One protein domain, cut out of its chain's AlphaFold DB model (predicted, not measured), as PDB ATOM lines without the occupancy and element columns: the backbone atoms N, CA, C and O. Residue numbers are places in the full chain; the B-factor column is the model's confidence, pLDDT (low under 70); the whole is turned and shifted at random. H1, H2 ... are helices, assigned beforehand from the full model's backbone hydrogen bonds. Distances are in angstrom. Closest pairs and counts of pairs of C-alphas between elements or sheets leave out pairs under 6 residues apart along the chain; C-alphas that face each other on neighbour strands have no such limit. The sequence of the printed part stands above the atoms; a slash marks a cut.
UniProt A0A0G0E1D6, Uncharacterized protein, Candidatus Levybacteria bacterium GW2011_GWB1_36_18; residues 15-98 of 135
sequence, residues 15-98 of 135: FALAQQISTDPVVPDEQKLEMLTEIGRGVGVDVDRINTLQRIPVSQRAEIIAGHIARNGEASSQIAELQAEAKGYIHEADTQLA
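Overview. This is residues 15 to 98 of the 135 residues of an uncharacterized protein of Candidatus Levybacteria bacterium GW2011_GWB1_36_18 (UniProt A0A0G0E1D6). One long helix, H4, packs its first part with three shorter helices, H1, H2 and H3, into a compact head, and its residues 77 to 98 stick out as a bare arm. The printed part has 84 residues with four named helices, H1 to H4 in order, and no named strand: all helix. It is extended, with a radius of gyration of the C-alphas of 18.3 A and spans of 62 by 26 by 15 A.

Along the chain. H1, residues 15 to 23, begins at C-alpha 15 (99.114, 71.826, 90.979). H2 is residues 29 to 42, 19.6 A long, and H3 residues 47 to 51. H4, residues 58 to 98, runs 59.8 A to C-alpha 98 (65.191, 93.560, 99.240).

Arrangement. H1 and H2 form a helical hairpin, a shallow tilt of 13 degrees, opposite ways; their closest C-alphas, Ala 18 and Leu 36, are 6.1 A apart. H1 touches residues 62 to 73 of H4, closest at the C-alphas of Phe 15 and Gly 73, 5.8 A. H2 touches residues 58 to 69 of H4, closest at the C-alphas of Leu 33 and Ala 62, 4.6 A, the same way at a shallow tilt of 27 degrees. H3 touches H2, at residues 37 to 41 of H2, with the C-alphas of Thr 37 and Val 47 closest at 5.9 A. H1 and H3 are apart. In H1, H2, H3 and H4 every O i to N i+4 pair is within hydrogen-bond range.

Size, cuts and confidence. The C-alphas farthest apart, Arg 55 and Ala 98, are 63.2 A apart. The printed part has no cut and no long link, and no printed residue is under 70 in pLDDT.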
ATOM      1  N   PHE A  15      99.103  72.732  89.829       92.50
ATOM      2  CA  PHE A  15      99.114  71.826  90.979       92.50
ATOM      3  C   PHE A  15      99.022  70.359  90.543       92.50
ATOM      4  O   PHE A  15      99.823  69.529  90.984       92.50
ATOM      5  N   ALA A  16      98.107  70.050  89.621       90.94
ATOM      6  CA  ALA A  16      97.975  68.714  89.044       90.94
ATOM      7  C   ALA A  16      99.236  68.298  88.269       90.94
ATOM      8  O   ALA A  16      99.710  67.167  88.399       90.94
ATOM      9  N   LEU A  17      99.822  69.231  87.512       91.50
ATOM     10  CA  LEU A  17     101.061  69.002  86.775       91.50
ATOM     11  C   LEU A  17     102.232  68.692  87.720       91.50
ATOM     12  O   LEU A  17     102.971  67.734  87.491       91.50
ATOM     13  N   ALA A  18     102.377  69.444  88.816       92.81
ATOM     14  CA  ALA A  18     103.411  69.186  89.819       92.81
ATOM     15  C   ALA A  18     103.275  67.794  90.451       92.81
ATOM     16  O   ALA A  18     104.270  67.091  90.628       92.81
ATOM     17  N   GLN A  19     102.047  67.374  90.763       92.31
ATOM     18  CA  GLN A  19     101.784  66.052  91.327       92.31
ATOM     19  C   GLN A  19     102.145  64.932  90.341       92.31
ATOM     20  O   GLN A  19     102.775  63.943  90.728       92.31
ATOM     21  N   GLN A  20     101.804  65.106  89.062       92.06
ATOM     22  CA  GLN A  20     102.179  64.167  88.008       92.06
ATOM     23  C   GLN A  20     103.705  64.040  87.900       92.06
ATOM     24  O   GLN A  20     104.231  62.935  87.974       92.06
ATOM     25  N   ILE A  21     104.427  65.162  87.811       91.69
ATOM     26  CA  ILE A  21     105.895  65.176  87.692       91.69
ATOM     27  C   ILE A  21     106.564  64.558  88.922       91.69
ATOM     28  O   ILE A  21     107.512  63.784  88.796       91.69
ATOM     29  N   SER A  22     106.072  64.875  90.122       90.25
ATOM     30  CA  SER A  22     106.651  64.367  91.367       90.25
ATOM     31  C   SER A  22     106.557  62.844  91.475       90.25
ATOM     32  O   SER A  22     107.465  62.212  92.017       90.25
ATOM     33  N   THR A  23     105.466  62.255  90.983       90.75
ATOM     34  CA  THR A  23     105.182  60.818  91.112       90.75
ATOM     35  C   THR A  23     105.685  59.984  89.934       90.75
ATOM     36  O   THR A  23     105.757  58.763  90.058       90.75
ATOM     37  N   ASP A  24     106.076  60.614  88.823       90.12
ATOM     38  CA  ASP A  24     106.526  59.916  87.618       90.12
ATOM     39  C   ASP A  24     107.904  59.252  87.833       90.12
ATOM     40  O   ASP A  24     108.898  59.951  88.041       90.12
ATOM     41  N   PRO A  25     108.021  57.913  87.796       88.94
ATOM     42  CA  PRO A  25     109.303  57.231  87.972       88.94
ATOM     43  C   PRO A  25     110.227  57.338  86.747       88.94
ATOM     44  O   PRO A  25     111.402  56.995  86.853       88.94
ATOM     45  N   VAL A  26     109.715  57.768  85.589       92.31
ATOM     46  CA  VAL A  26     110.464  57.858  84.326       92.31
ATOM     47  C   VAL A  26     111.266  59.157  84.241       92.31
ATOM     48  O   VAL A  26     112.312  59.193  83.593       92.31
ATOM     49  N   VAL A  27     110.802  60.218  84.903       88.38
ATOM     50  CA  VAL A  27     111.468  61.524  84.881       88.38
ATOM     51  C   VAL A  27     112.672  61.512  85.839       88.38
ATOM     52  O   VAL A  27     112.496  61.219  87.025       88.38
ATOM     53  N   PRO A  28     113.890  61.850  85.379       93.94
ATOM     54  CA  PRO A  28     115.062  61.966  86.247       93.94
ATOM     55  C   PRO A  28     114.890  63.050  87.317       93.94
ATOM     56  O   PRO A  28     114.295  64.093  87.055       93.94
ATOM     57  N   ASP A  29     115.482  62.857  88.497       92.31
ATOM     58  CA  ASP A  29     115.335  63.789  89.627       92.31
ATOM     59  C   ASP A  29     115.799  65.220  89.310       92.31
ATOM     60  O   ASP A  29     115.219  66.184  89.805       92.31
ATOM     61  N   GLU A  30     116.820  65.376  88.466       91.75
ATOM     62  CA  GLU A  30     117.309  66.685  88.009       91.75
ATOM     63  C   GLU A  30     116.254  67.415  87.175       91.75
ATOM     64  O   GLU A  30     115.985  68.594  87.406       91.75
ATOM     65  N   GLN A  31     115.596  66.687  86.272       92.31
ATOM     66  CA  GLN A  31     114.526  67.222  85.439       92.31
ATOM     67  C   GLN A  31     113.261  67.487  86.264       92.31
ATOM     68  O   GLN A  31     112.621  68.522  86.089       92.31
ATOM     69  N   LYS A  32     112.937  66.620  87.235       92.88
ATOM     70  CA  LYS A  32     111.874  66.894  88.214       92.88
ATOM     71  C   LYS A  32     112.146  68.182  88.972       92.88
ATOM     72  O   LYS A  32     111.245  69.001  89.111       92.88
ATOM     73  N   LEU A  33     113.372  68.366  89.463       93.94
ATOM     74  CA  LEU A  33     113.744  69.550  90.225       93.94
ATOM     75  C   LEU A  33     113.577  70.824  89.391       93.94
ATOM     76  O   LEU A  33     113.038  71.806  89.899       93.94
ATOM     77  N   GLU A  34     114.004  70.808  88.130       93.94
ATOM     78  CA  GLU A  34     113.849  71.938  87.211       93.94
ATOM     79  C   GLU A  34     112.371  72.271  86.964       93.94
ATOM     80  O   GLU A  34     111.938  73.391  87.242       93.94
ATOM     81  N   MET A  35     111.574  71.280  86.552       93.62
ATOM     82  CA  MET A  35     110.154  71.478  86.251       93.62
ATOM     83  C   MET A  35     109.358  71.912  87.491       93.62
ATOM     84  O   MET A  35     108.548  72.836  87.432       93.62
ATOM     85  N   LEU A  36     109.606  71.290  88.648       94.12
ATOM     86  CA  LEU A  36     108.952  71.659  89.906       94.12
ATOM     87  C   LEU A  36     109.401  73.038  90.401       94.12
ATOM     88  O   LEU A  36     108.611  73.742  91.021       94.12
ATOM     89  N   THR A  37     110.636  73.457  90.116       94.56
ATOM     90  CA  THR A  37     111.097  74.821  90.414       94.56
ATOM     91  C   THR A  37     110.327  75.840  89.579       94.56
ATOM     92  O   THR A  37     109.854  76.835  90.126       94.56
ATOM     93  N   GLU A  38     110.160  75.598  88.277       94.06
ATOM     94  CA  GLU A  38     109.403  76.487  87.391       94.06
ATOM     95  C   GLU A  38     107.939  76.606  87.832       94.06
ATOM     96  O   GLU A  38     107.445  77.715  88.056       94.06
ATOM     97  N   ILE A  39     107.279  75.468  88.062       92.50
ATOM     98  CA  ILE A  39     105.898  75.435  88.553       92.50
ATOM     99  C   ILE A  39     105.800  76.122  89.916       92.50
ATOM    100  O   ILE A  39     104.927  76.962  90.122       92.50
ATOM    101  N   GLY A  40     106.718  75.807  90.832       93.06
ATOM    102  CA  GLY A  40     106.775  76.380  92.169       93.06
ATOM    103  C   GLY A  40     106.866  77.902  92.149       93.06
ATOM    104  O   GLY A  40     106.096  78.551  92.854       93.06
ATOM    105  N   ARG A  41     107.713  78.489  91.291       93.38
ATOM    106  CA  ARG A  41     107.741  79.950  91.087       93.38
ATOM    107  C   ARG A  41     106.412  80.469  90.558       93.38
ATOM    108  O   ARG A  41     105.914  81.469  91.069       93.38
ATOM    109  N   GLY A  42     105.835  79.784  89.571       91.50
ATOM    110  CA  GLY A  42     104.551  80.150  88.971       91.50
ATOM    111  C   GLY A  42     103.401  80.202  89.979       91.50
ATOM    112  O   GLY A  42     102.533  81.064  89.866       91.50
ATOM    113  N   VAL A  43     103.422  79.337  90.999       91.50
ATOM    114  CA  VAL A  43     102.402  79.299  92.063       91.50
ATOM    115  C   VAL A  43     102.809  80.037  93.346       91.50
ATOM    116  O   VAL A  43     102.058  80.021  94.317       91.50
ATOM    117  N   GLY A  44     103.968  80.701  93.381       89.62
ATOM    118  CA  GLY A  44     104.403  81.517  94.523       89.62
ATOM    119  C   GLY A  44     105.087  80.759  95.671       89.62
ATOM    120  O   GLY A  44     105.146  81.263  96.791       89.62
ATOM    121  N   VAL A  45     105.619  79.561  95.422       92.31
ATOM    122  CA  VAL A  45     106.484  78.834  96.367       92.31
ATOM    123  C   VAL A  45     107.900  79.424  96.345       92.31
ATOM    124  O   VAL A  45     108.474  79.647  95.281       92.31
ATOM    125  N   ASP A  46     108.501  79.608  97.527       90.38
ATOM    126  CA  ASP A  46     109.899  80.042  97.700       90.38
ATOM    127  C   ASP A  46     110.894  78.906  97.380       90.38
ATOM    128  O   ASP A  46     111.551  78.320  98.246       90.38
ATOM    129  N   VAL A  47     110.952  78.543  96.099       90.50
ATOM    130  CA  VAL A  47     111.812  77.466  95.591       90.50
ATOM    131  C   VAL A  47     113.286  77.840  95.592       90.50
ATOM    132  O   VAL A  47     114.135  76.959  95.708       90.50
ATOM    133  N   ASP A  48     113.615  79.129  95.499       90.69
ATOM    134  CA  ASP A  48     115.004  79.581  95.459       90.69
ATOM    135  C   ASP A  48     115.689  79.293  96.796       90.69
ATOM    136  O   ASP A  48     116.789  78.733  96.816       90.69
ATOM    137  N   ARG A  49     114.998  79.533  97.922       90.19
ATOM    138  CA  ARG A  49     115.482  79.129  99.245       90.19
ATOM    139  C   ARG A  49     115.723  77.623  99.335       90.19
ATOM    140  O   ARG A  49     116.742  77.216  99.889       90.19
ATOM    141  N   ILE A  50     114.841  76.797  98.777       87.44
ATOM    142  CA  ILE A  50     115.001  75.334  98.786       87.44
ATOM    143  C   ILE A  50     116.192  74.915  97.910       87.44
ATOM    144  O   ILE A  50     117.006  74.086  98.323       87.44
ATOM    145  N   ASN A  51     116.364  75.544  96.750       86.56
ATOM    146  CA  ASN A  51     117.479  75.290  95.842       86.56
ATOM    147  C   ASN A  51     118.843  75.701  96.424       86.56
ATOM    148  O   ASN A  51     119.854  75.078  96.095       86.56
ATOM    149  N   THR A  52     118.898  76.667  97.352       89.69
ATOM    150  CA  THR A  52     120.146  76.994  98.074       89.69
ATOM    151  C   THR A  52     120.634  75.883  99.014       89.69
ATOM    152  O   THR A  52     121.800  75.885  99.420       89.69
ATOM    153  N   LEU A  53     119.792  74.894  99.338       87.69
ATOM    154  CA  LEU A  53     120.132  73.773 100.218       87.69
ATOM    155  C   LEU A  53     120.941  72.701  99.470       87.69
ATOM    156  O   LEU A  53     120.537  71.547  99.348       87.69
ATOM    157  N   GLN A  54     122.133  73.068  98.998       82.06
ATOM    158  CA  GLN A  54     123.005  72.192  98.201       82.06
ATOM    159  C   GLN A  54     123.431  70.903  98.922       82.06
ATOM    160  O   GLN A  54     123.773  69.922  98.270       82.06
ATOM    161  N   ARG A  55     123.383  70.888 100.261       90.00
ATOM    162  CA  ARG A  55     123.673  69.703 101.087       90.00
ATOM    163  C   ARG A  55     122.591  68.621 101.000       90.00
ATOM    164  O   ARG A  55     122.839  67.495 101.415       90.00
ATOM    165  N   ILE A  56     121.406  68.971 100.509       91.75
ATOM    166  CA  ILE A  56     120.278  68.058 100.345       91.75
ATOM    167  C   ILE A  56     120.342  67.452  98.933       91.75
ATOM    168  O   ILE A  56     120.516  68.212  97.972       91.75
ATOM    169  N   PRO A  57     120.195  66.121  98.782       93.88
ATOM    170  CA  PRO A  57     120.110  65.463  97.480       93.88
ATOM    171  C   PRO A  57     119.038  66.073  96.572       93.88
ATOM    172  O   PRO A  57     117.996  66.527  97.041       93.88
ATOM    173  N   VAL A  58     119.279  66.039  95.258       92.56
ATOM    174  CA  VAL A  58     118.360  66.566  94.230       92.56
ATOM    175  C   VAL A  58     116.949  65.992  94.394       92.56
ATOM    176  O   VAL A  58     115.991  66.760  94.434       92.56
ATOM    177  N   SER A  59     116.841  64.674  94.579       92.00
ATOM    178  CA  SER A  59     115.573  63.966  94.796       92.00
ATOM    179  C   SER A  59     114.779  64.516  95.981       92.00
ATOM    180  O   SER A  59     113.601  64.831  95.851       92.00
ATOM    181  N   GLN A  60     115.443  64.724  97.119       94.00
ATOM    182  CA  GLN A  60     114.814  65.281  98.317       94.00
ATOM    183  C   GLN A  60     114.411  66.745  98.128       94.00
ATOM    184  O   GLN A  60     113.362  67.158  98.610       94.00
ATOM    185  N   ARG A  61     115.204  67.555  97.412       93.69
ATOM    186  CA  ARG A  61     114.800  68.938  97.099       93.69
ATOM    187  C   ARG A  61     113.563  68.971  96.206       93.69
ATOM    188  O   ARG A  61     112.663  69.766  96.469       93.69
ATOM    189  N   ALA A  62     113.508  68.106  95.194       93.31
ATOM    190  CA  ALA A  62     112.345  67.968  94.325       93.31
ATOM    191  C   ALA A  62     111.100  67.568  95.134       93.31
ATOM    192  O   ALA A  62     110.060  68.207  95.009       93.31
ATOM    193  N   GLU A  63     111.228  66.593  96.040       93.38
ATOM    194  CA  GLU A  63     110.152  66.169  96.943       93.38
ATOM    195  C   GLU A  63     109.676  67.306  97.868       93.38
ATOM    196  O   GLU A  63     108.474  67.530  98.019       93.38
ATOM    197  N   ILE A  64     110.603  68.085  98.440       94.19
ATOM    198  CA  ILE A  64     110.268  69.250  99.273       94.19
ATOM    199  C   ILE A  64     109.477  70.280  98.459       94.19
ATOM    200  O   ILE A  64     108.435  70.751  98.924       94.19
ATOM    201  N   ILE A  65     109.942  70.630  97.253       94.62
ATOM    202  CA  ILE A  65     109.255  71.595  96.383       94.62
ATOM    203  C   ILE A  65     107.865  71.078  96.001       94.62
ATOM    204  O   ILE A  65     106.891  71.814  96.162       94.62
ATOM    205  N   ALA A  66     107.745  69.815  95.585       93.25
ATOM    206  CA  ALA A  66     106.458  69.194  95.279       93.25
ATOM    207  C   ALA A  66     105.492  69.267  96.471       93.25
ATOM    208  O   ALA A  66     104.342  69.677  96.317       93.25
ATOM    209  N   GLY A  67     105.971  68.965  97.682       94.69
ATOM    210  CA  GLY A  67     105.171  69.072  98.900       94.69
ATOM    211  C   GLY A  67     104.727  70.505  99.215       94.69
ATOM    212  O   GLY A  67     103.618  70.715  99.705       94.69
ATOM    213  N   HIS A  68     105.562  71.510  98.933       94.75
ATOM    214  CA  HIS A  68     105.168  72.916  99.062       94.75
ATOM    215  C   HIS A  68     104.102  73.318  98.040       94.75
ATOM    216  O   HIS A  68     103.147  73.999  98.414       94.75
ATOM    217  N   ILE A  69     104.238  72.877  96.788       95.31
ATOM    218  CA  ILE A  69     103.247  73.130  95.736       95.31
ATOM    219  C   ILE A  69     101.902  72.500  96.110       95.31
ATOM    220  O   ILE A  69     100.883  73.181  96.040       95.31
ATOM    221  N   ALA A  70     101.898  71.250  96.582       93.50
ATOM    222  CA  ALA A  70     100.681  70.552  96.996       93.50
ATOM    223  C   ALA A  70      99.926  71.305  98.105       93.50
ATOM    224  O   ALA A  70      98.741  71.595  97.958       93.50
ATOM    225  N   ARG A  71     100.628  71.725  99.170       94.06
ATOM    226  CA  ARG A  71     100.024  72.529 100.251       94.06
ATOM    227  C   ARG A  71      99.458  73.855  99.752       94.06
ATOM    228  O   ARG A  71      98.425  74.308 100.234       94.06
ATOM    229  N   ASN A  72     100.141  74.490  98.802       93.69
ATOM    230  CA  ASN A  72      99.671  75.739  98.220       93.69
ATOM    231  C   ASN A  72      98.414  75.535  97.356       93.69
ATOM    232  O   ASN A  72      97.520  76.380  97.365       93.69
ATOM    233  N   GLY A  73      98.316  74.397  96.662       92.12
ATOM    234  CA  GLY A  73      97.117  73.987  95.930       92.12
ATOM    235  C   GLY A  73      95.922  73.757  96.853       92.12
ATOM    236  O   GLY A  73      94.853  74.317  96.622       92.12
ATOM    237  N   GLU A  74      96.118  73.023  97.951       92.75
ATOM    238  CA  GLU A  74      95.081  72.809  98.972       92.75
ATOM    239  C   GLU A  74      94.595  74.130  99.582       92.75
ATOM    240  O   GLU A  74      93.390  74.377  99.652       92.75
ATOM    241  N   ALA A  75      95.521  75.013  99.968       92.62
ATOM    242  CA  ALA A  75      95.180  76.329 100.500       92.62
ATOM    243  C   ALA A  75      94.406  77.176  99.477       92.62
ATOM    244  O   ALA A  75      93.419  77.821  99.826       92.62
ATOM    245  N   SER A  76      94.815  77.142  98.205       90.81
ATOM    246  CA  SER A  76      94.128  77.860  97.126       90.81
ATOM    247  C   SER A  76      92.698  77.349  96.921       90.81
ATOM    248  O   SER A  76      91.783  78.159  96.769       90.81
ATOM    249  N   SER A  77      92.482  76.029  96.983       91.38
ATOM    250  CA  SER A  77      91.143  75.426  96.907       91.38
ATOM    251  C   SER A  77      90.262  75.856  98.078       91.38
ATOM    252  O   SER A  77      89.145  76.323  97.870       91.38
ATOM    253  N   GLN A  78      90.781  75.791  99.308       94.44
ATOM    254  CA  GLN A  78      90.041  76.210 100.504       94.44
ATOM    255  C   GLN A  78      89.664  77.693 100.452       94.44
ATOM    256  O   GLN A  78      88.544  78.068 100.793       94.44
ATOM    257  N   ILE A  79      90.574  78.554  99.986       93.69
ATOM    258  CA  ILE A  79      90.281  79.979  99.797       93.69
ATOM    259  C   ILE A  79      89.161  80.165  98.767       93.69
ATOM    260  O   ILE A  79      88.267  80.981  98.989       93.69
ATOM    261  N   ALA A  80      89.182  79.421  97.658       93.75
ATOM    262  CA  ALA A  80      88.139  79.502  96.639       93.75
ATOM    263  C   ALA A  80      86.767  79.053  97.175       93.75
ATOM    264  O   ALA A  80      85.762  79.717  96.913       93.75
ATOM    265  N   GLU A  81      86.726  77.979  97.968       95.12
ATOM    266  CA  GLU A  81      85.513  77.496  98.638       95.12
ATOM    267  C   GLU A  81      84.956  78.536  99.618       95.12
ATOM    268  O   GLU A  81      83.787  78.910  99.518       95.12
ATOM    269  N   LEU A  82      85.806  79.096 100.486       95.62
ATOM    270  CA  LEU A  82      85.415  80.151 101.429       95.62
ATOM    271  C   LEU A  82      84.894  81.403 100.710       95.62
ATOM    272  O   LEU A  82      83.937  82.037 101.155       95.62
ATOM    273  N   GLN A  83      85.497  81.774  99.578       95.94
ATOM    274  CA  GLN A  83      85.013  82.889  98.763       95.94
ATOM    275  C   GLN A  83      83.651  82.598  98.126       95.94
ATOM    276  O   GLN A  83      82.828  83.509  98.011       95.94
ATOM    277  N   ALA A  84      83.410  81.363  97.686       95.75
ATOM    278  CA  ALA A  84      82.120  80.957  97.139       95.75
ATOM    279  C   ALA A  84      81.028  80.988  98.219       95.75
ATOM    280  O   ALA A  84      79.953  81.542  97.987       95.75
ATOM    281  N   GLU A  85      81.333  80.482  99.412       95.75
ATOM    282  CA  GLU A  85      80.438  80.511 100.567       95.75
ATOM    283  C   GLU A  85      80.112  81.952 100.996       95.75
ATOM    284  O   GLU A  85      78.942  82.325 101.106       95.75
ATOM    285  N   ALA A  86      81.129  82.812 101.122       95.12
ATOM    286  CA  ALA A  86      80.943  84.222 101.460       95.12
ATOM    287  C   ALA A  86      80.057  84.962 100.441       95.12
ATOM    288  O   ALA A  86      79.189  85.749 100.827       95.12
ATOM    289  N   LYS A  87      80.229  84.692  99.139       95.44
ATOM    290  CA  LYS A  87      79.350  85.241  98.092       95.44
ATOM    291  C   LYS A  87      77.909  84.757  98.246       95.44
ATOM    292  O   LYS A  87      76.993  85.550  98.040       95.44
ATOM    293  N   GLY A  88      77.711  83.494  98.624       95.06
ATOM    294  CA  GLY A  88      76.394  82.935  98.927       95.06
ATOM    295  C   GLY A  88      75.689  83.702 100.045       95.06
ATOM    296  O   GLY A  88      74.559  84.152  99.858       95.06
ATOM    297  N   TYR A  89      76.383  83.947 101.159       95.25
ATOM    298  CA  TYR A  89      75.827  84.704 102.284       95.25
ATOM    299  C   TYR A  89      75.484  86.151 101.937       95.25
ATOM    300  O   TYR A  89      74.425  86.640 102.329       95.25
ATOM    301  N   ILE A  90      76.349  86.838 101.185       95.56
ATOM    302  CA  ILE A  90      76.078  88.212 100.738       95.56
ATOM    303  C   ILE A  90      74.825  88.237  99.855       95.56
ATOM    304  O   ILE A  90      73.937  89.060 100.067       95.56
ATOM    305  N   HIS A  91      74.713  87.302  98.911       95.44
ATOM    306  CA  HIS A  91      73.561  87.232  98.020       95.44
ATOM    307  C   HIS A  91      72.248  86.943  98.765       95.44
ATOM    308  O   HIS A  91      71.206  87.532  98.458       95.44
ATOM    309  N   GLU A  92      72.286  86.060  99.762       95.56
ATOM    310  CA  GLU A  92      71.128  85.786 100.609       95.56
ATOM    311  C   GLU A  92      70.728  87.022 101.426       95.56
ATOM    312  O   GLU A  92      69.548  87.380 101.455       95.56
ATOM    313  N   ALA A  93      71.699  87.715 102.028       95.00
ATOM    314  CA  ALA A  93      71.455  88.941 102.781       95.00
ATOM    315  C   ALA A  93      70.828  90.040 101.906       95.00
ATOM    316  O   ALA A  93      69.831  90.644 102.308       95.00
ATOM    317  N   ASP A  94      71.341  90.246 100.690       96.00
ATOM    318  CA  ASP A  94      70.781  91.202  99.727       96.00
ATOM    319  C   ASP A  94      69.337  90.846  99.356       96.00
ATOM    320  O   ASP A  94      68.453  91.707  99.314       96.00
ATOM    321  N   THR A  95      69.064  89.556  99.147       95.94
ATOM    322  CA  THR A  95      67.720  89.065  98.821       95.94
ATOM    323  C   THR A  95      66.745  89.290  99.981       95.94
ATOM    324  O   THR A  95      65.618  89.760  99.777       95.94
ATOM    325  N   GLN A  96      67.164  88.994 101.213       96.31
ATOM    326  CA  GLN A  96      66.352  89.221 102.409       96.31
ATOM    327  C   GLN A  96      66.100  90.716 102.650       96.31
ATOM    328  O   GLN A  96      64.969  91.108 102.955       96.31
ATOM    329  N   LEU A  97      67.115  91.561 102.456       96.25
ATOM    330  CA  LEU A  97      66.997  93.010 102.583       96.25
ATOM    331  C   LEU A  97      66.020  93.586 101.553       96.25
ATOM    332  O   LEU A  97      65.154  94.391 101.908       96.25
ATOM    333  N   ALA A  98      66.109  93.148 100.295       95.75
ATOM    334  CA  ALA A  98      65.191  93.560  99.240       95.75
ATOM    335  C   ALA A  98      63.740  93.185  99.584       95.75
ATOM    336  O   ALA A  98      62.839  94.023  99.486       95.75
TER     337      ALA A  98